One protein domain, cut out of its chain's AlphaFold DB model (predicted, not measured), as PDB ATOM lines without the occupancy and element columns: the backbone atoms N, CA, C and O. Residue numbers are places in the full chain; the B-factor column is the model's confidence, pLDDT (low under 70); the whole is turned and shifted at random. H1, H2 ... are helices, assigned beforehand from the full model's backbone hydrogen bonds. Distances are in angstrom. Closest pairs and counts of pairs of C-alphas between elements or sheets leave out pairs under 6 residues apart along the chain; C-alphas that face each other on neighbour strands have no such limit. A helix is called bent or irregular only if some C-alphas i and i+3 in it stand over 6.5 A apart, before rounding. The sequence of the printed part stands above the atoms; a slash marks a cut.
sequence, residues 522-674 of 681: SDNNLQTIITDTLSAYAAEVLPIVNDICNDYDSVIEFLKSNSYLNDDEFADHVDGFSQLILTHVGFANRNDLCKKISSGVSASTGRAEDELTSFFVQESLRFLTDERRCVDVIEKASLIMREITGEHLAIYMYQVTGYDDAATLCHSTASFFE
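AT A GLANCE: This is residues 522 to 674 of the 681 residues of the protein "Putative deleted in malignant brain tumors 1 protein-like isoform X5" of Stichopus japonicus (UniProt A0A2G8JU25). A flat frame of helices is built on H5, which touches five of the others: H1 crosses it steeply near one end, H3 meets it with its last residues, and H6 begins at its other end, making a corner with it. H3 and H6 lie side by side; H2 bridges the far ends of H1 and H3, H4 packs on H1, H3 and H5, H8 packs on H5 and H6, and H7 lies beyond H6. The printed part has 153 residues with eight named helices, H1 to H8 in chain order, and no named strand: all helix. It is only just compact, close to loose, with a radius of gyration of the C-alphas of 17.7 A and spans of 53 by 51 by 23 A.

HOW THE PARTS SIT: H1, residues 526 to 550, has a kink of 38 degrees near residue 540; it is neither bent nor irregular, but only just: C-alphas 540 and 543 are 6.3 A apart. H2, residues 552 to 561, is close to H1 but not clearly touching, the closest C-alphas, of Ile 548 and Val 555, being 6.8 A apart. H3 is residues 567 to 585; H1 and H3 are apart. H4, residues 590 to 600, touches H1, closest at C-alphas of Cys 549 and Cys 594, 5.5 A. H5, residues 610 to 625, is the hub, touching five helices. It touches residues 531 to 542 of H1 at a steep tilt of 65 degrees, opposite ways, closest at C-alphas of Ala 538 and Thr 613, 5.3 A. H5 touches H3 about perpendicular, at 85 degrees, closest at C-alphas of Val 585 and Glu 619, 5.4 A. H6, residues 627 to 640, touches H5 only at the corner, closest at C-alphas of Phe 623 and Cys 630, 4.9 A. H6 touches H3 at a shallow tilt of 11 degrees, opposite ways, closest at C-alphas of Gly 576 and Ile 640, 5.3 A. H7, residues 646 to 657, is close to H6 but not clearly touching, closest at C-alphas of Ser 638 and Leu 649, 6.9 A. H8, residues 662 to 673, touches H5, closest at C-alphas of Thr 625 and Ala 670, 4.3 A. Helix packing is mostly crossed, with one of eight tilts shallow. Every O i to N i+4 pair is within hydrogen-bond range in H2, H3, H4, H7 and H8; H1 has 18 of 21, H5 9 of 12 and H6 8 of 10.

IN THESE COORDINATES: H1 begins at C-alpha 526, (0.282, -15.616, 15.050), and spans 35.3 A. H3 spans 26.9 A, H5 22.2 A and H6 20.8 A. H8 ends at C-alpha 673, (-1.807, -26.931, 16.173).

THE WHOLE: The C-alphas farthest apart, of Ser 522 and Asn 566, are 54.1 A apart. The printed part has no cut and no long link. Its mean pLDDT is 73.2; 54 residues are under 70, among them 558 to 565 and 637 to 652.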
ATOM      1  N   SER A 522       1.677  -7.310   6.900       71.44
ATOM      2  CA  SER A 522       2.899  -8.080   7.128       71.44
ATOM      3  C   SER A 522       2.682  -9.593   6.992       71.44
ATOM      4  O   SER A 522       1.588 -10.113   7.210       71.44
ATOM      5  N   ASP A 523       3.772 -10.316   6.719       70.94
ATOM      6  CA  ASP A 523       3.818 -11.788   6.751       70.94
ATOM      7  C   ASP A 523       3.914 -12.342   8.197       70.94
ATOM      8  O   ASP A 523       4.257 -13.509   8.411       70.94
ATOM      9  N   ASN A 524       3.670 -11.510   9.219       66.75
ATOM     10  CA  ASN A 524       3.720 -11.939  10.614       66.75
ATOM     11  C   ASN A 524       2.499 -12.802  10.940       66.75
ATOM     12  O   ASN A 524       1.406 -12.299  11.184       66.75
ATOM     13  N   ASN A 525       2.679 -14.115  11.000       69.25
ATOM     14  CA  ASN A 525       1.641 -15.003  11.514       69.25
ATOM     15  C   ASN A 525       1.569 -14.976  13.054       69.25
ATOM     16  O   ASN A 525       2.460 -14.470  13.749       69.25
ATOM     17  N   LEU A 526       0.501 -15.561  13.603       67.31
ATOM     18  CA  LEU A 526       0.282 -15.616  15.050       67.31
ATOM     19  C   LEU A 526       1.418 -16.345  15.791       67.31
ATOM     20  O   LEU A 526       1.724 -16.000  16.933       67.31
ATOM     21  N   GLN A 527       2.080 -17.307  15.141       70.94
ATOM     22  CA  GLN A 527       3.209 -18.040  15.724       70.94
ATOM     23  C   GLN A 527       4.408 -17.120  15.945       70.94
ATOM     24  O   GLN A 527       5.003 -17.156  17.023       70.94
ATOM     25  N   THR A 528       4.738 -16.278  14.963       70.38
ATOM     26  CA  THR A 528       5.794 -15.264  15.072       70.38
ATOM     27  C   THR A 528       5.464 -14.279  16.186       70.38
ATOM     28  O   THR A 528       6.271 -14.104  17.094       70.38
ATOM     29  N   ILE A 529       4.241 -13.737  16.204       66.56
ATOM     30  CA  ILE A 529       3.808 -12.770  17.227       66.56
ATOM     31  C   ILE A 529       3.918 -13.369  18.636       66.56
ATOM     32  O   ILE A 529       4.474 -12.742  19.540       66.56
ATOM     33  N   ILE A 530       3.421 -14.593  18.838       67.19
ATOM     34  CA  ILE A 530       3.486 -15.279  20.134       67.19
ATOM     35  C   ILE A 530       4.934 -15.615  20.500       67.19
ATOM     36  O   ILE A 530       5.318 -15.454  21.656       67.19
ATOM     37  N   THR A 531       5.748 -16.054  19.542       69.88
ATOM     38  CA  THR A 531       7.159 -16.387  19.782       69.88
ATOM     39  C   THR A 531       7.950 -15.154  20.196       69.88
ATOM     40  O   THR A 531       8.674 -15.214  21.189       69.88
ATOM     41  N   ASP A 532       7.780 -14.031  19.504       67.00
ATOM     42  CA  ASP A 532       8.457 -12.769  19.816       67.00
ATOM     43  C   ASP A 532       7.993 -12.221  21.167       67.00
ATOM     44  O   ASP A 532       8.812 -11.820  21.997       67.00
ATOM     45  N   THR A 533       6.687 -12.310  21.438       64.69
ATOM     46  CA  THR A 533       6.092 -11.946  22.730       64.69
ATOM     47  C   THR A 533       6.700 -12.763  23.864       64.69
ATOM     48  O   THR A 533       7.238 -12.215  24.828       64.69
ATOM     49  N   LEU A 534       6.653 -14.091  23.757       67.88
ATOM     50  CA  LEU A 534       7.197 -14.985  24.773       67.88
ATOM     51  C   LEU A 534       8.715 -14.831  24.905       67.88
ATOM     52  O   LEU A 534       9.228 -14.980  26.009       67.88
ATOM     53  N   SER A 535       9.426 -14.500  23.826       70.62
ATOM     54  CA  SER A 535      10.874 -14.257  23.855       70.62
ATOM     55  C   SER A 535      11.207 -12.985  24.621       70.62
ATOM     56  O   SER A 535      12.128 -13.005  25.437       70.62
ATOM     57  N   ALA A 536      10.428 -11.918  24.428       62.44
ATOM     58  CA  ALA A 536      10.554 -10.688  25.201       62.44
ATOM     59  C   ALA A 536      10.310 -10.947  26.696       62.44
ATOM     60  O   ALA A 536      11.128 -10.560  27.522       62.44
ATOM     61  N   TYR A 537       9.260 -11.691  27.057       64.88
ATOM     62  CA  TYR A 537       9.037 -12.069  28.457       64.88
ATOM     63  C   TYR A 537      10.126 -12.994  29.009       64.88
ATOM     64  O   TYR A 537      10.566 -12.825  30.145       64.88
ATOM     65  N   ALA A 538      10.579 -13.977  28.229       70.31
ATOM     66  CA  ALA A 538      11.620 -14.907  28.650       70.31
ATOM     67  C   ALA A 538      12.951 -14.185  28.896       70.31
ATOM     68  O   ALA A 538      13.649 -14.528  29.849       70.31
ATOM     69  N   ALA A 539      13.278 -13.167  28.092       71.38
ATOM     70  CA  ALA A 539      14.469 -12.339  28.279       71.38
ATOM     71  C   ALA A 539      14.532 -11.704  29.678       71.38
ATOM     72  O   ALA A 539      15.617 -11.572  30.246       71.38
ATOM     73  N   GLU A 540      13.363 -11.395  30.240       65.06
ATOM     74  CA  GLU A 540      13.203 -10.708  31.523       65.06
ATOM     75  C   GLU A 540      13.029 -11.679  32.694       65.06
ATOM     76  O   GLU A 540      13.584 -11.486  33.774       65.06
ATOM     77  N   VAL A 541      12.306 -12.781  32.483       68.94
ATOM     78  CA  VAL A 541      12.057 -13.781  33.531       68.94
ATOM     79  C   VAL A 541      13.299 -14.640  33.793       68.94
ATOM     80  O   VAL A 541      13.590 -14.971  34.942       68.94
ATOM     81  N   LEU A 542      14.065 -15.010  32.762       76.19
ATOM     82  CA  LEU A 542      15.184 -15.951  32.903       76.19
ATOM     83  C   LEU A 542      16.328 -15.459  33.813       76.19
ATOM     84  O   LEU A 542      16.843 -16.282  34.574       76.19
ATOM     85  N   PRO A 543      16.716 -14.169  33.822       74.38
ATOM     86  CA  PRO A 543      17.637 -13.628  34.824       74.38
ATOM     87  C   PRO A 543      17.137 -13.778  36.267       74.38
ATOM     88  O   PRO A 543      17.915 -14.105  37.157       74.38
ATOM     89  N   ILE A 544      15.834 -13.626  36.509       68.44
ATOM     90  CA  ILE A 544      15.243 -13.815  37.844       68.44
ATOM     91  C   ILE A 544      15.315 -15.286  38.246       68.44
ATOM     92  O   ILE A 544      15.682 -15.626  39.370       68.44
ATOM     93  N   VAL A 545      15.019 -16.184  37.304       74.50
ATOM     94  CA  VAL A 545      15.164 -17.625  37.533       74.50
ATOM     95  C   VAL A 545      16.631 -17.993  37.777       74.50
ATOM     96  O   VAL A 545      16.901 -18.878  38.586       74.50
ATOM     97  N   ASN A 546      17.589 -17.304  37.150       80.69
ATOM     98  CA  ASN A 546      19.013 -17.466  37.448       80.69
ATOM     99  C   ASN A 546      19.341 -17.078  38.898       80.69
ATOM    100  O   ASN A 546      20.060 -17.815  39.571       80.69
ATOM    101  N   ASP A 547      18.790 -15.972  39.393       69.69
ATOM    102  CA  ASP A 547      18.979 -15.533  40.780       69.69
ATOM    103  C   ASP A 547      18.372 -16.549  41.763       69.69
ATOM    104  O   ASP A 547      19.045 -16.982  42.702       69.69
ATOM    105  N   ILE A 548      17.165 -17.058  41.475       72.81
ATOM    106  CA  ILE A 548      16.548 -18.167  42.226       72.81
ATOM    107  C   ILE A 548      17.430 -19.417  42.187       72.81
ATOM    108  O   ILE A 548      17.585 -20.094  43.195       72.81
ATOM    109  N   CYS A 549      18.016 -19.751  41.041       79.88
ATOM    110  CA  CYS A 549      18.905 -20.902  40.908       79.88
ATOM    111  C   CYS A 549      20.179 -20.766  41.751       79.88
ATOM    112  O   CYS A 549      20.660 -21.768  42.284       79.88
ATOM    113  N   ASN A 550      20.709 -19.550  41.879       80.00
ATOM    114  CA  ASN A 550      21.910 -19.268  42.662       80.00
ATOM    115  C   ASN A 550      21.641 -19.240  44.171       80.00
ATOM    116  O   ASN A 550      22.526 -19.618  44.938       80.00
ATOM    117  N   ASP A 551      20.437 -18.840  44.586       74.50
ATOM    118  CA  ASP A 551      20.069 -18.670  45.999       74.50
ATOM    119  C   ASP A 551      18.943 -19.614  46.461       74.50
ATOM    120  O   ASP A 551      18.253 -19.362  47.448       74.50
ATOM    121  N   TYR A 552      18.738 -20.716  45.734       76.81
ATOM    122  CA  TYR A 552      17.552 -21.570  45.850       76.81
ATOM    123  C   TYR A 552      17.240 -21.988  47.289       76.81
ATOM    124  O   TYR A 552      16.092 -21.910  47.715       76.81
ATOM    125  N   ASP A 553      18.251 -22.420  48.044       78.12
ATOM    126  CA  ASP A 553      18.056 -22.901  49.413       78.12
ATOM    127  C   ASP A 553      17.539 -21.781  50.332       78.12
ATOM    128  O   ASP A 553      16.605 -22.012  51.102       78.12
ATOM    129  N   SER A 554      18.059 -20.557  50.187       70.00
ATOM    130  CA  SER A 554      17.582 -19.381  50.922       70.00
ATOM    131  C   SER A 554      16.162 -19.004  50.506       70.00
ATOM    132  O   SER A 554      15.340 -18.696  51.367       70.00
ATOM    133  N   VAL A 555      15.837 -19.078  49.207       68.44
ATOM    134  CA  VAL A 555      14.473 -18.835  48.697       68.44
ATOM    135  C   VAL A 555      13.482 -19.831  49.288       68.44
ATOM    136  O   VAL A 555      12.409 -19.442  49.749       68.44
ATOM    137  N   ILE A 556      13.832 -21.116  49.309       73.38
ATOM    138  CA  ILE A 556      12.976 -22.161  49.873       73.38
ATOM    139  C   ILE A 556      12.826 -21.991  51.383       73.38
ATOM    140  O   ILE A 556      11.710 -22.104  51.885       73.38
ATOM    141  N   GLU A 557      13.898 -21.685  52.113       72.19
ATOM    142  CA  GLU A 557      13.831 -21.421  53.554       72.19
ATOM    143  C   GLU A 557      12.957 -20.197  53.861       72.19
ATOM    144  O   GLU A 557      12.104 -20.238  54.753       72.19
ATOM    145  N   PHE A 558      13.093 -19.143  53.060       64.19
ATOM    146  CA  PHE A 558      12.268 -17.948  53.138       64.19
ATOM    147  C   PHE A 558      10.783 -18.262  52.902       64.19
ATOM    148  O   PHE A 558       9.947 -17.950  53.756       64.19
ATOM    149  N   LEU A 559      10.450 -18.926  51.793       65.94
ATOM    150  CA  LEU A 559       9.077 -19.321  51.467       65.94
ATOM    151  C   LEU A 559       8.494 -20.243  52.541       65.94
ATOM    152  O   LEU A 559       7.330 -20.096  52.909       65.94
ATOM    153  N   LYS A 560       9.310 -21.145  53.093       69.06
ATOM    154  CA  LYS A 560       8.922 -22.040  54.183       69.06
ATOM    155  C   LYS A 560       8.578 -21.262  55.451       69.06
ATOM    156  O   LYS A 560       7.542 -21.513  56.056       69.06
ATOM    157  N   SER A 561       9.418 -20.300  55.836       64.94
ATOM    158  CA  SER A 561       9.232 -19.489  57.050       64.94
ATOM    159  C   SER A 561       8.018 -18.551  56.997       64.94
ATOM    160  O   SER A 561       7.493 -18.177  58.044       64.94
ATOM    161  N   ASN A 562       7.548 -18.218  55.790       57.94
ATOM    162  CA  ASN A 562       6.395 -17.348  55.547       57.94
ATOM    163  C   ASN A 562       5.143 -18.114  55.081       57.94
ATOM    164  O   ASN A 562       4.128 -17.503  54.748       57.94
ATOM    165  N   SER A 563       5.200 -19.447  55.044       60.78
ATOM    166  CA  SER A 563       4.068 -20.277  54.651       60.78
ATOM    167  C   SER A 563       3.153 -20.579  55.838       60.78
ATOM    168  O   SER A 563       3.601 -20.784  56.963       60.78
ATOM    169  N   TYR A 564       1.849 -20.672  55.569       68.25
ATOM    170  CA  TYR A 564       0.872 -21.230  56.512       68.25
ATOM    171  C   TYR A 564       0.834 -22.770  56.486       68.25
ATOM    172  O   TYR A 564       0.100 -23.374  57.271       68.25
ATOM    173  N   LEU A 565       1.585 -23.401  55.576       69.50
ATOM    174  CA  LEU A 565       1.678 -24.853  55.432       69.50
ATOM    175  C   LEU A 565       2.631 -25.445  56.472       69.50
ATOM    176  O   LEU A 565       3.588 -24.800  56.900       69.50
ATOM    177  N   ASN A 566       2.397 -26.698  56.860       79.06
ATOM    178  CA  ASN A 566       3.387 -27.424  57.653       79.06
ATOM    179  C   ASN A 566       4.582 -27.870  56.789       79.06
ATOM    180  O   ASN A 566       4.506 -27.890  55.562       79.06
ATOM    181  N   ASP A 567       5.689 -28.235  57.440       75.56
ATOM    182  CA  ASP A 567       6.955 -28.586  56.783       75.56
ATOM    183  C   ASP A 567       6.823 -29.667  55.698       75.56
ATOM    184  O   ASP A 567       7.431 -29.534  54.635       75.56
ATOM    185  N   ASP A 568       6.035 -30.712  55.961       75.50
ATOM    186  CA  ASP A 568       5.842 -31.830  55.035       75.50
ATOM    187  C   ASP A 568       4.965 -31.406  53.842       75.50
ATOM    188  O   ASP A 568       5.280 -31.704  52.692       75.50
ATOM    189  N   GLU A 569       3.892 -30.646  54.087       70.31
ATOM    190  CA  GLU A 569       3.036 -30.085  53.035       70.31
ATOM    191  C   GLU A 569       3.787 -29.098  52.148       70.31
ATOM    192  O   GLU A 569       3.640 -29.146  50.927       70.31
ATOM    193  N   PHE A 570       4.594 -28.218  52.738       72.75
ATOM    194  CA  PHE A 570       5.397 -27.256  51.998       72.75
ATOM    195  C   PHE A 570       6.416 -27.962  51.094       72.75
ATOM    196  O   PHE A 570       6.500 -27.641  49.909       72.75
ATOM    197  N   ALA A 571       7.143 -28.952  51.624       73.25
ATOM    198  CA  ALA A 571       8.109 -29.733  50.851       73.25
ATOM    199  C   ALA A 571       7.442 -30.469  49.679       73.25
ATOM    200  O   ALA A 571       7.923 -30.378  48.550       73.25
ATOM    201  N   ASP A 572       6.296 -31.113  49.918       69.06
ATOM    202  CA  ASP A 572       5.547 -31.817  48.873       69.06
ATOM    203  C   ASP A 572       5.065 -30.871  47.754       69.06
ATOM    204  O   ASP A 572       5.129 -31.228  46.576       69.06
ATOM    205  N   HIS A 573       4.613 -29.654  48.090       66.06
ATOM    206  CA  HIS A 573       4.200 -28.664  47.086       66.06
ATOM    207  C   HIS A 573       5.393 -28.150  46.278       66.06
ATOM    208  O   HIS A 573       5.320 -28.109  45.050       66.06
ATOM    209  N   VAL A 574       6.495 -27.781  46.938       72.88
ATOM    210  CA  VAL A 574       7.704 -27.284  46.262       72.88
ATOM    211  C   VAL A 574       8.284 -28.343  45.326       72.88
ATOM    212  O   VAL A 574       8.612 -28.022  44.180       72.88
ATOM    213  N   ASP A 575       8.367 -29.599  45.767       73.44
ATOM    214  CA  ASP A 575       8.842 -30.705  44.934       73.44
ATOM    215  C   ASP A 575       7.888 -30.967  43.762       73.44
ATOM    216  O   ASP A 575       8.340 -31.124  42.624       73.44
ATOM    217  N   GLY A 576       6.574 -30.942  44.004       65.81
ATOM    218  CA  GLY A 576       5.556 -31.083  42.965       65.81
ATOM    219  C   GLY A 576       5.653 -29.995  41.889       65.81
ATOM    220  O   GLY A 576       5.789 -30.313  40.704       65.81
ATOM    221  N   PHE A 577       5.656 -28.718  42.287       66.75
ATOM    222  CA  PHE A 577       5.802 -27.580  41.370       66.75
ATOM    223  C   PHE A 577       7.134 -27.615  40.619       66.75
ATOM    224  O   PHE A 577       7.161 -27.407  39.406       66.75
ATOM    225  N   SER A 578       8.230 -27.946  41.305       70.62
ATOM    226  CA  SER A 578       9.546 -28.069  40.671       70.62
ATOM    227  C   SER A 578       9.545 -29.162  39.601       70.62
ATOM    228  O   SER A 578      10.052 -28.947  38.502       70.62
ATOM    229  N   GLN A 579       8.941 -30.323  39.873       70.38
ATOM    230  CA  GLN A 579       8.817 -31.407  38.893       70.38
ATOM    231  C   GLN A 579       7.922 -31.037  37.707       70.38
ATOM    232  O   GLN A 579       8.229 -31.424  36.575       70.38
ATOM    233  N   LEU A 580       6.842 -30.285  37.937       68.56
ATOM    234  CA  LEU A 580       5.983 -29.777  36.870       68.56
ATOM    235  C   LEU A 580       6.752 -28.825  35.953       68.56
ATOM    236  O   LEU A 580       6.779 -29.056  34.746       68.56
ATOM    237  N   ILE A 581       7.430 -27.820  36.518       72.00
ATOM    238  CA  ILE A 581       8.243 -26.858  35.760       72.00
ATOM    239  C   ILE A 581       9.300 -27.599  34.946       72.00
ATOM    240  O   ILE A 581       9.372 -27.422  33.735       72.00
ATOM    241  N   LEU A 582      10.066 -28.489  35.586       74.81
ATOM    242  CA  LEU A 582      11.094 -29.292  34.923       74.81
ATOM    243  C   LEU A 582      10.541 -30.073  33.730       74.81
ATOM    244  O   LEU A 582      11.173 -30.115  32.683       74.81
ATOM    245  N   THR A 583       9.346 -30.641  33.857       71.44
ATOM    246  CA  THR A 583       8.698 -31.384  32.766       71.44
ATOM    247  C   THR A 583       8.228 -30.454  31.660       71.44
ATOM    248  O   THR A 583       8.490 -30.717  30.488       71.44
ATOM    249  N   HIS A 584       7.587 -29.345  32.033       71.62
ATOM    250  CA  HIS A 584       7.079 -28.349  31.098       71.62
ATOM    251  C   HIS A 584       8.198 -27.737  30.253       71.62
ATOM    252  O   HIS A 584       8.018 -27.570  29.049       71.62
ATOM    253  N   VAL A 585       9.370 -27.489  30.846       72.62
ATOM    254  CA  VAL A 585      10.546 -26.919  30.164       72.62
ATOM    255  C   VAL A 585      11.575 -27.958  29.689       72.62
ATOM    256  O   VAL A 585      12.577 -27.584  29.089       72.62
ATOM    257  N   GLY A 586      11.332 -29.259  29.893       78.12
ATOM    258  CA  GLY A 586      12.086 -30.339  29.235       78.12
ATOM    259  C   GLY A 586      13.378 -30.782  29.931       78.12
ATOM    260  O   GLY A 586      14.280 -31.315  29.285       78.12
ATOM    261  N   PHE A 587      13.490 -30.597  31.245       84.44
ATOM    262  CA  PHE A 587      14.660 -30.959  32.046       84.44
ATOM    263  C   PHE A 587      14.390 -32.131  32.988       84.44
ATOM    264  O   PHE A 587      13.325 -32.266  33.581       84.44
ATOM    265  N   ALA A 588      15.409 -32.968  33.187       84.12
ATOM    266  CA  ALA A 588      15.316 -34.117  34.086       84.12
ATOM    267  C   ALA A 588      15.454 -33.737  35.570       84.12
ATOM    268  O   ALA A 588      14.977 -34.461  36.443       84.12
ATOM    269  N   ASN A 589      16.162 -32.647  35.876       85.88
ATOM    270  CA  ASN A 589      16.399 -32.188  37.241       85.88
ATOM    271  C   ASN A 589      16.741 -30.691  37.282       85.88
ATOM    272  O   ASN A 589      17.187 -30.105  36.295       85.88
ATOM    273  N   ARG A 590      16.574 -30.102  38.471       85.06
ATOM    274  CA  ARG A 590      16.841 -28.687  38.762       85.06
ATOM    275  C   ARG A 590      18.260 -28.258  38.399       85.06
ATOM    276  O   ARG A 590      18.440 -27.165  37.885       85.06
ATOM    277  N   ASN A 591      19.267 -29.090  38.659       87.94
ATOM    278  CA  ASN A 591      20.658 -28.694  38.439       87.94
ATOM    279  C   ASN A 591      20.962 -28.514  36.949       87.94
ATOM    280  O   ASN A 591      21.674 -27.580  36.589       87.94
ATOM    281  N   ASP A 592      20.402 -29.363  36.087       90.12
ATOM    282  CA  ASP A 592      20.543 -29.216  34.638       90.12
ATOM    283  C   ASP A 592      19.804 -27.973  34.124       90.12
ATOM    284  O   ASP A 592      20.362 -27.231  33.314       90.12
ATOM    285  N   LEU A 593      18.597 -27.711  34.645       88.00
ATOM    286  CA  LEU A 593      17.832 -26.492  34.356       88.00
ATOM    287  C   LEU A 593      18.629 -25.240  34.740       88.00
ATOM    288  O   LEU A 593      18.915 -24.396  33.892       88.00
ATOM    289  N   CYS A 594      19.054 -25.157  36.000       89.25
ATOM    290  CA  CYS A 594      19.810 -24.023  36.513       89.25
ATOM    291  C   CYS A 594      21.130 -23.839  35.770       89.25
ATOM    292  O   CYS A 594      21.482 -22.721  35.419       89.25
ATOM    293  N   LYS A 595      21.831 -24.923  35.424       91.25
ATOM    294  CA  LYS A 595      23.058 -24.830  34.632       91.25
ATOM    295  C   LYS A 595      22.809 -24.252  33.238       91.25
ATOM    296  O   LYS A 595      23.622 -23.451  32.785       91.25
ATOM    297  N   LYS A 596      21.725 -24.649  32.555       91.56
ATOM    298  CA  LYS A 596      21.370 -24.085  31.242       91.56
ATOM    299  C   LYS A 596      21.075 -22.593  31.362       91.56
ATOM    300  O   LYS A 596      21.632 -21.823  30.583       91.56
ATOM    301  N   ILE A 597      20.281 -22.200  32.357       87.19
ATOM    302  CA  ILE A 597      19.935 -20.799  32.622       87.19
ATOM    303  C   ILE A 597      21.191 -19.979  32.926       87.19
ATOM    304  O   ILE A 597      21.489 -19.043  32.195       87.19
ATOM    305  N   SER A 598      21.996 -20.380  33.912       86.00
ATOM    306  CA  SER A 598      23.207 -19.642  34.291       86.00
ATOM    307  C   SER A 598      24.239 -19.554  33.172       86.00
ATOM    308  O   SER A 598      25.001 -18.596  33.121       86.00
ATOM    309  N   SER A 599      24.282 -20.534  32.264       87.69
ATOM    310  CA  SER A 599      25.181 -20.484  31.104       87.69
ATOM    311  C   SER A 599      24.725 -19.537  29.996       87.69
ATOM    312  O   SER A 599      25.555 -19.160  29.179       87.69
ATOM    313  N   GLY A 600      23.434 -19.200  29.950       85.25
ATOM    314  CA  GLY A 600      22.850 -18.321  28.936       85.25
ATOM    315  C   GLY A 600      22.428 -16.956  29.477       85.25
ATOM    316  O   GLY A 600      21.785 -16.204  28.755       85.25
ATOM    317  N   VAL A 601      22.744 -16.643  30.738       80.31
ATOM    318  CA  VAL A 601      22.625 -15.293  31.296       80.31
ATOM    319  C   VAL A 601      24.011 -14.668  31.321       80.31
ATOM    320  O   VAL A 601      24.937 -15.187  31.948       80.31
ATOM    321  N   SER A 602      24.165 -13.544  30.629       74.50
ATOM    322  CA  SER A 602      25.449 -12.861  30.512       74.50
ATOM    323  C   SER A 602      25.882 -12.265  31.848       74.50
ATOM    324  O   SER A 602      25.172 -11.465  32.455       74.50
ATOM    325  N   ALA A 603      27.102 -12.589  32.276       62.88
ATOM    326  CA  ALA A 603      27.685 -12.042  33.499       62.88
ATOM    327  C   ALA A 603      27.995 -10.535  33.409       62.88
ATOM    328  O   ALA A 603      28.136  -9.889  34.442       62.88
ATOM    329  N   SER A 604      28.126  -9.972  32.200       50.19
ATOM    330  CA  SER A 604      28.434  -8.546  32.013       50.19
ATOM    331  C   SER A 604      27.190  -7.673  31.907       50.19
ATOM    332  O   SER A 604      27.244  -6.507  32.280       50.19
ATOM    333  N   THR A 605      26.088  -8.206  31.369       54.72
ATOM    334  CA  THR A 605      24.846  -7.439  31.165       54.72
ATOM    335  C   THR A 605      23.716  -7.865  32.097       54.72
ATOM    336  O   THR A 605      22.743  -7.133  32.229       54.72
ATOM    337  N   GLY A 606      23.816  -9.040  32.727       61.81
ATOM    338  CA  GLY A 606      22.752  -9.621  33.544       61.81
ATOM    339  C   GLY A 606      21.522 -10.065  32.747       61.81
ATOM    340  O   GLY A 606      20.486 -10.313  33.353       61.81
ATOM    341  N   ARG A 607      21.609 -10.144  31.411       66.44
ATOM    342  CA  ARG A 607      20.480 -10.468  30.520       66.44
ATOM    343  C   ARG A 607      20.552 -11.895  30.011       66.44
ATOM    344  O   ARG A 607      21.651 -12.417  29.812       66.44
ATOM    345  N   ALA A 608      19.393 -12.491  29.752       75.31
ATOM    346  CA  ALA A 608      19.327 -13.736  29.003       75.31
ATOM    347  C   ALA A 608      19.688 -13.485  27.535       75.31
ATOM    348  O   ALA A 608      19.211 -12.538  26.915       75.31
ATOM    349  N   GLU A 609      20.562 -14.326  26.999       83.06
ATOM    350  CA  GLU A 609      20.952 -14.303  25.595       83.06
ATOM    351  C   GLU A 609      19.823 -14.853  24.711       83.06
ATOM    352  O   GLU A 609      19.075 -15.740  25.133       83.06
ATOM    353  N   ASP A 610      19.738 -14.386  23.463       83.38
ATOM    354  CA  ASP A 610      18.677 -14.766  22.515       83.38
ATOM    355  C   ASP A 610      18.570 -16.286  22.299       83.38
ATOM    356  O   ASP A 610      17.488 -16.835  22.094       83.38
ATOM    357  N   GLU A 611      19.696 -17.004  22.369       87.56
ATOM    358  CA  GLU A 611      19.707 -18.466  22.260       87.56
ATOM    359  C   GLU A 611      19.022 -19.132  23.467       87.56
ATOM    360  O   GLU A 611      18.356 -20.163  23.329       87.56
ATOM    361  N   LEU A 612      19.165 -18.547  24.661       88.19
ATOM    362  CA  LEU A 612      18.517 -19.039  25.871       88.19
ATOM    363  C   LEU A 612      17.013 -18.759  25.831       88.19
ATOM    364  O   LEU A 612      16.228 -19.670  26.097       88.19
ATOM    365  N   THR A 613      16.612 -17.539  25.472       82.94
ATOM    366  CA  THR A 613      15.195 -17.153  25.374       82.94
ATOM    367  C   THR A 613      14.478 -18.008  24.335       82.94
ATOM    368  O   THR A 613      13.496 -18.672  24.668       82.94
ATOM    369  N   SER A 614      15.043 -18.121  23.130       85.25
ATOM    370  CA  SER A 614      14.499 -18.945  22.043       85.25
ATOM    371  C   SER A 614      14.317 -20.401  22.464       85.25
ATOM    372  O   SER A 614      13.290 -21.013  22.169       85.25
ATOM    373  N   PHE A 615      15.289 -20.962  23.190       87.62
ATOM    374  CA  PHE A 615      15.190 -22.322  23.710       87.62
ATOM    375  C   PHE A 615      13.988 -22.480  24.652       87.62
ATOM    376  O   PHE A 615      13.177 -23.380  24.450       87.62
ATOM    377  N   PHE A 616      13.826 -21.607  25.652       79.56
ATOM    378  CA  PHE A 616      12.718 -21.723  26.610       79.56
ATOM    379  C   PHE A 616      11.348 -21.479  25.976       79.56
ATOM    380  O   PHE A 616      10.388 -22.162  26.336       79.56
ATOM    381  N   VAL A 617      11.253 -20.566  25.010       78.81
ATOM    382  CA  VAL A 617      10.012 -20.325  24.264       78.81
ATOM    383  C   VAL A 617       9.621 -21.554  23.451       78.81
ATOM    384  O   VAL A 617       8.499 -22.039  23.584       78.81
ATOM    385  N   GLN A 618      10.552 -22.131  22.687       82.31
ATOM    386  CA  GLN A 618      10.293 -23.351  21.918       82.31
ATOM    387  C   GLN A 618       9.925 -24.532  22.819       82.31
ATOM    388  O   GLN A 618       8.991 -25.275  22.521       82.31
ATOM    389  N   GLU A 619      10.624 -24.706  23.940       77.56
ATOM    390  CA  GLU A 619      10.319 -25.760  24.910       77.56
ATOM    391  C   GLU A 619       8.940 -25.582  25.566       77.56
ATOM    392  O   GLU A 619       8.274 -26.580  25.841       77.56
ATOM    393  N   SER A 620       8.490 -24.343  25.770       71.69
ATOM    394  CA  SER A 620       7.158 -24.045  26.315       71.69
ATOM    395  C   SER A 620       6.059 -24.280  25.274       71.69
ATOM    396  O   SER A 620       5.054 -24.928  25.564       71.69
ATOM    397  N   LEU A 621       6.272 -23.841  24.027       74.31
ATOM    398  CA  LEU A 621       5.331 -24.048  22.919       74.31
ATOM    399  C   LEU A 621       5.198 -25.524  22.515       74.31
ATOM    400  O   LEU A 621       4.142 -25.938  22.035       74.31
ATOM    401  N   ARG A 622       6.217 -26.357  22.777       75.94
ATOM    402  CA  ARG A 622       6.134 -27.818  22.598       75.94
ATOM    403  C   ARG A 622       5.010 -28.461  23.400       75.94
ATOM    404  O   ARG A 622       4.540 -29.513  22.994       75.94
ATOM    405  N   PHE A 623       4.537 -27.857  24.490       72.12
ATOM    406  CA  PHE A 623       3.353 -28.363  25.192       72.12
ATOM    407  C   PHE A 623       2.108 -28.419  24.286       72.12
ATOM    408  O   PHE A 623       1.277 -29.299  24.464       72.12
ATOM    409  N   LEU A 624       1.989 -27.523  23.302       69.62
ATOM    410  CA  LEU A 624       0.838 -27.472  22.393       69.62
ATOM    411  C   LEU A 624       0.943 -28.460  21.223       69.62
ATOM    412  O   LEU A 624      -0.069 -28.787  20.619       69.62
ATOM    413  N   THR A 625       2.152 -28.922  20.896       73.25
ATOM    414  CA  THR A 625       2.435 -29.706  19.677       73.25
ATOM    415  C   THR A 625       3.009 -31.100  19.950       73.25
ATOM    416  O   THR A 625       2.957 -31.965  19.082       73.25
ATOM    417  N   ASP A 626       3.535 -31.361  21.149       81.56
ATOM    418  CA  ASP A 626       4.038 -32.668  21.579       81.56
ATOM    419  C   ASP A 626       3.033 -33.321  22.536       81.56
ATOM    420  O   ASP A 626       2.973 -33.005  23.729       81.56
ATOM    421  N   GLU A 627       2.263 -34.272  22.000       85.12
ATOM    422  CA  GLU A 627       1.253 -35.040  22.737       85.12
ATOM    423  C   GLU A 627       1.815 -35.624  24.040       85.12
ATOM    424  O   GLU A 627       1.201 -35.503  25.100       85.12
ATOM    425  N   ARG A 628       3.012 -36.217  23.995       85.50
ATOM    426  CA  ARG A 628       3.598 -36.883  25.160       85.50
ATOM    427  C   ARG A 628       3.936 -35.878  26.251       85.50
ATOM    428  O   ARG A 628       3.692 -36.138  27.428       85.50
ATOM    429  N   ARG A 629       4.497 -34.737  25.864       78.00
ATOM    430  CA  ARG A 629       4.843 -33.671  26.805       78.00
ATOM    431  C   ARG A 629       3.601 -33.056  27.435       78.00
ATOM    432  O   ARG A 629       3.602 -32.792  28.635       78.00
ATOM    433  N   CYS A 630       2.550 -32.858  26.645       79.69
ATOM    434  CA  CYS A 630       1.261 -32.398  27.137       79.69
ATOM    435  C   CYS A 630       0.694 -33.346  28.205       79.69
ATOM    436  O   CYS A 630       0.367 -32.902  29.308       79.69
ATOM    437  N   VAL A 631       0.680 -34.656  27.927       82.75
ATOM    438  CA  VAL A 631       0.203 -35.679  28.872       82.75
ATOM    439  C   VAL A 631       1.013 -35.651  30.163       82.75
ATOM    440  O   VAL A 631       0.435 -35.538  31.244       82.75
ATOM    441  N   ASP A 632       2.345 -35.678  30.061       80.69
ATOM    442  CA  ASP A 632       3.235 -35.690  31.227       80.69
ATOM    443  C   ASP A 632       3.026 -34.446  32.122       80.69
ATOM    444  O   ASP A 632       3.116 -34.537  33.351       80.69
ATOM    445  N   VAL A 633       2.734 -33.278  31.534       74.44
ATOM    446  CA  VAL A 633       2.441 -32.032  32.267       74.44
ATOM    447  C   VAL A 633       1.078 -32.098  32.963       74.44
ATOM    448  O   VAL A 633       1.004 -31.781  34.151       74.44
ATOM    449  N   ILE A 634       0.018 -32.540  32.276       74.81
ATOM    450  CA  ILE A 634      -1.330 -32.665  32.863       74.81
ATOM    451  C   ILE A 634      -1.327 -33.675  34.017       74.81
ATOM    452  O   ILE A 634      -1.841 -33.393  35.104       74.81
ATOM    453  N   GLU A 635      -0.693 -34.832  33.825       74.94
ATOM    454  CA  GLU A 635      -0.593 -35.862  34.859       74.94
ATOM    455  C   GLU A 635       0.188 -35.360  36.081       74.94
ATOM    456  O   GLU A 635      -0.232 -35.584  37.219       74.94
ATOM    457  N   LYS A 636       1.289 -34.623  35.892       70.19
ATOM    458  CA  LYS A 636       2.066 -34.070  37.015       70.19
ATOM    459  C   LYS A 636       1.380 -32.905  37.717       70.19
ATOM    460  O   LYS A 636       1.529 -32.781  38.931       70.19
ATOM    461  N   ALA A 637       0.595 -32.094  37.009       66.88
ATOM    462  CA  ALA A 637      -0.213 -31.044  37.627       66.88
ATOM    463  C   ALA A 637      -1.224 -31.629  38.633       66.88
ATOM    464  O   ALA A 637      -1.466 -31.041  39.689       66.88
ATOM    465  N   SER A 638      -1.741 -32.833  38.365       62.44
ATOM    466  CA  SER A 638      -2.651 -33.533  39.281       62.44
ATOM    467  C   SER A 638      -2.009 -33.942  40.611       62.44
ATOM    468  O   SER A 638      -2.681 -33.952  41.639       62.44
ATOM    469  N   LEU A 639      -0.697 -34.215  40.621       59.38
ATOM    470  CA  LEU A 639       0.045 -34.581  41.833       59.38
ATOM    471  C   LEU A 639       0.194 -33.399  42.804       59.38
ATOM    472  O   LEU A 639       0.286 -33.614  44.012       59.38
ATOM    473  N   ILE A 640       0.201 -32.167  42.285       56.88
ATOM    474  CA  ILE A 640       0.295 -30.930  43.076       56.88
ATOM    475  C   ILE A 640      -1.050 -30.612  43.733       56.88
ATOM    476  O   ILE A 640      -1.109 -30.217  44.893       56.88
ATOM    477  N   MET A 641      -2.149 -30.840  43.013       55.41
ATOM    478  CA  MET A 641      -3.516 -30.575  43.466       55.41
ATOM    479  C   MET A 641      -4.048 -31.708  44.356       55.41
ATOM    480  O   MET A 641      -5.140 -32.202  44.111       55.41
ATOM    481  N   ARG A 642      -3.273 -32.115  45.376       51.31
ATOM    482  CA  ARG A 642      -3.409 -33.283  46.287       51.31
ATOM    483  C   ARG A 642      -4.833 -33.737  46.684       51.31
ATOM    484  O   ARG A 642      -5.012 -34.889  47.075       51.31
ATOM    485  N   GLU A 643      -5.833 -32.862  46.608       50.06
ATOM    486  CA  GLU A 643      -7.257 -33.137  46.860       50.06
ATOM    487  C   GLU A 643      -8.001 -33.787  45.672       50.06
ATOM    488  O   GLU A 643      -9.090 -34.353  45.831       50.06
ATOM    489  N   ILE A 644      -7.409 -33.770  44.479       52.00
ATOM    490  CA  ILE A 644      -7.971 -34.330  43.256       52.00
ATOM    491  C   ILE A 644      -7.369 -35.724  43.045       52.00
ATOM    492  O   ILE A 644      -6.246 -35.889  42.580       52.00
ATOM    493  N   THR A 645      -8.125 -36.766  43.401       57.19
ATOM    494  CA  THR A 645      -7.776 -38.143  43.010       57.19
ATOM    495  C   THR A 645      -7.711 -38.247  41.483       57.19
ATOM    496  O   THR A 645      -8.383 -37.484  40.796       57.19
ATOM    497  N   GLY A 646      -6.974 -39.214  40.920       59.38
ATOM    498  CA  GLY A 646      -6.959 -39.416  39.460       59.38
ATOM    499  C   GLY A 646      -8.364 -39.578  38.852       59.38
ATOM    500  O   GLY A 646      -8.609 -39.141  37.735       59.38
ATOM    501  N   GLU A 647      -9.315 -40.116  39.625       63.72
ATOM    502  CA  GLU A 647     -10.735 -40.193  39.262       63.72
ATOM    503  C   GLU A 647     -11.422 -38.815  39.296       63.72
ATOM    504  O   GLU A 647     -12.151 -38.475  38.371       63.72
ATOM    505  N   HIS A 648     -11.147 -37.974  40.300       62.00
ATOM    506  CA  HIS A 648     -11.641 -36.591  40.340       62.00
ATOM    507  C   HIS A 648     -11.035 -35.713  39.239       62.00
ATOM    508  O   HIS A 648     -11.735 -34.848  38.723       62.00
ATOM    509  N   LEU A 649      -9.771 -35.933  38.857       64.19
ATOM    510  CA  LEU A 649      -9.132 -35.204  37.761       64.19
ATOM    511  C   LEU A 649      -9.783 -35.585  36.442       64.19
ATOM    512  O   LEU A 649     -10.127 -34.701  35.674       64.19
ATOM    513  N   ALA A 650      -9.992 -36.883  36.207       65.94
ATOM    514  CA  ALA A 650     -10.687 -37.362  35.021       65.94
ATOM    515  C   ALA A 650     -12.119 -36.813  34.958       65.94
ATOM    516  O   ALA A 650     -12.532 -36.332  33.913       65.94
ATOM    517  N   ILE A 651     -12.851 -36.790  36.079       68.94
ATOM    518  CA  ILE A 651     -14.195 -36.195  36.144       68.94
ATOM    519  C   ILE A 651     -14.151 -34.690  35.859       68.94
ATOM    520  O   ILE A 651     -14.964 -34.208  35.079       68.94
ATOM    521  N   TYR A 652     -13.221 -33.949  36.464       67.69
ATOM    522  CA  TYR A 652     -13.110 -32.502  36.278       67.69
ATOM    523  C   TYR A 652     -12.670 -32.143  34.856       67.69
ATOM    524  O   TYR A 652     -13.267 -31.289  34.212       67.69
ATOM    525  N   MET A 653     -11.665 -32.839  34.330       70.69
ATOM    526  CA  MET A 653     -11.195 -32.686  32.960       70.69
ATOM    527  C   MET A 653     -12.291 -33.064  31.967       70.69
ATOM    528  O   MET A 653     -12.520 -32.308  31.030       70.69
ATOM    529  N   TYR A 654     -13.030 -34.148  32.193       74.12
ATOM    530  CA  TYR A 654     -14.176 -34.507  31.363       74.12
ATOM    531  C   TYR A 654     -15.274 -33.441  31.429       74.12
ATOM    532  O   TYR A 654     -15.765 -32.999  30.396       74.12
ATOM    533  N   GLN A 655     -15.609 -32.948  32.623       69.50
ATOM    534  CA  GLN A 655     -16.591 -31.875  32.799       69.50
ATOM    535  C   GLN A 655     -16.188 -30.586  32.070       69.50
ATOM    536  O   GLN A 655     -17.024 -29.986  31.403       69.50
ATOM    537  N   VAL A 656     -14.918 -30.183  32.157       65.69
ATOM    538  CA  VAL A 656     -14.423 -28.923  31.580       65.69
ATOM    539  C   VAL A 656     -14.145 -29.036  30.082       65.69
ATOM    540  O   VAL A 656     -14.447 -28.117  29.327       65.69
ATOM    541  N   THR A 657     -13.560 -30.149  29.644       68.25
ATOM    542  CA  THR A 657     -12.996 -30.291  28.291       68.25
ATOM    543  C   THR A 657     -13.782 -31.242  27.392       68.25
ATOM    544  O   THR A 657     -13.641 -31.180  26.175       68.25
ATOM    545  N   GLY A 658     -14.608 -32.122  27.967       75.62
ATOM    546  CA  GLY A 658     -15.312 -33.189  27.249       75.62
ATOM    547  C   GLY A 658     -14.451 -34.422  26.954       75.62
ATOM    548  O   GLY A 658     -14.959 -35.390  26.391       75.62
ATOM    549  N   TYR A 659     -13.170 -34.413  27.339       77.56
ATOM    550  CA  TYR A 659     -12.234 -35.517  27.123       77.56
ATOM    551  C   TYR A 659     -12.110 -36.410  28.361       77.56
ATOM    552  O   TYR A 659     -11.948 -35.924  29.480       77.56
ATOM    553  N   ASP A 660     -12.167 -37.726  28.151       77.19
ATOM    554  CA  ASP A 660     -12.135 -38.732  29.222       77.19
ATOM    555  C   ASP A 660     -10.728 -38.957  29.806       77.19
ATOM    556  O   ASP A 660     -10.583 -39.377  30.956       77.19
ATOM    557  N   ASP A 661      -9.678 -38.678  29.028       80.88
ATOM    558  CA  ASP A 661      -8.283 -38.830  29.440       80.88
ATOM    559  C   ASP A 661      -7.363 -37.759  28.824       80.88
ATOM    560  O   ASP A 661      -7.668 -37.145  27.797       80.88
ATOM    561  N   ALA A 662      -6.220 -37.532  29.482       79.94
ATOM    562  CA  ALA A 662      -5.238 -36.534  29.069       79.94
ATOM    563  C   ALA A 662      -4.613 -36.858  27.704       79.94
ATOM    564  O   ALA A 662      -4.278 -35.937  26.968       79.94
ATOM    565  N   ALA A 663      -4.475 -38.138  27.340       84.62
ATOM    566  CA  ALA A 663      -3.886 -38.532  26.061       84.62
ATOM    567  C   ALA A 663      -4.774 -38.111  24.891       84.62
ATOM    568  O   ALA A 663      -4.287 -37.514  23.937       84.62
ATOM    569  N   THR A 664      -6.081 -38.336  24.995       82.25
ATOM    570  CA  THR A 664      -7.049 -37.941  23.970       82.25
ATOM    571  C   THR A 664      -7.134 -36.419  23.849       82.25
ATOM    572  O   THR A 664      -7.110 -35.900  22.735       82.25
ATOM    573  N   LEU A 665      -7.153 -35.697  24.977       81.12
ATOM    574  CA  LEU A 665      -7.086 -34.231  24.990       81.12
ATOM    575  C   LEU A 665      -5.817 -33.724  24.287       81.12
ATOM    576  O   LEU A 665      -5.903 -32.920  23.362       81.12
ATOM    577  N   CYS A 666      -4.650 -34.221  24.692       83.31
ATOM    578  CA  CYS A 666      -3.362 -33.789  24.158       83.31
ATOM    579  C   CYS A 666      -3.155 -34.177  22.693       83.31
ATOM    580  O   CYS A 666      -2.537 -33.418  21.950       83.31
ATOM    581  N   HIS A 667      -3.694 -35.318  22.261       84.50
ATOM    582  CA  HIS A 667      -3.697 -35.722  20.859       84.50
ATOM    583  C   HIS A 667      -4.521 -34.748  20.012       84.50
ATOM    584  O   HIS A 667      -4.050 -34.269  18.980       84.50
ATOM    585  N   SER A 668      -5.729 -34.403  20.475       77.06
ATOM    586  CA  SER A 668      -6.566 -33.393  19.824       77.06
ATOM    587  C   SER A 668      -5.871 -32.034  19.783       77.06
ATOM    588  O   SER A 668      -5.799 -31.428  18.718       77.06
ATOM    589  N   THR A 669      -5.309 -31.564  20.904       76.31
ATOM    590  CA  THR A 669      -4.548 -30.306  20.951       76.31
ATOM    591  C   THR A 669      -3.405 -30.322  19.938       76.31
ATOM    592  O   THR A 669      -3.371 -29.454  19.076       76.31
ATOM    593  N   ALA A 670      -2.539 -31.338  19.944       79.44
ATOM    594  CA  ALA A 670      -1.440 -31.428  18.982       79.44
ATOM    595  C   ALA A 670      -1.942 -31.404  17.527       79.44
ATOM    596  O   ALA A 670      -1.453 -30.620  16.718       79.44
ATOM    597  N   SER A 671      -2.988 -32.172  17.209       78.69
ATOM    598  CA  SER A 671      -3.566 -32.224  15.860       78.69
ATOM    599  C   SER A 671      -4.180 -30.895  15.392       78.69
ATOM    600  O   SER A 671      -4.207 -30.616  14.189       78.69
ATOM    601  N   PHE A 672      -4.683 -30.057  16.303       71.56
ATOM    602  CA  PHE A 672      -5.203 -28.735  15.942       71.56
ATOM    603  C   PHE A 672      -4.098 -27.719  15.647       71.56
ATOM    604  O   PHE A 672      -4.304 -26.861  14.789       71.56
ATOM    605  N   PHE A 673      -2.947 -27.841  16.309       72.19
ATOM    606  CA  PHE A 673      -1.807 -26.931  16.173       72.19
ATOM    607  C   PHE A 673      -0.765 -27.393  15.138       72.19
ATOM    608  O   PHE A 673       0.115 -26.613  14.778       72.19
ATOM    609  N   GLU A 674      -0.855 -28.627  14.634       72.38
ATOM    610  CA  GLU A 674      -0.081 -29.083  13.474       72.38
ATOM    611  C   GLU A 674      -0.494 -28.329  12.194       72.38
ATOM    612  O   GLU A 674      -1.681 -28.162  11.904       72.38
TER     613      GLU A 674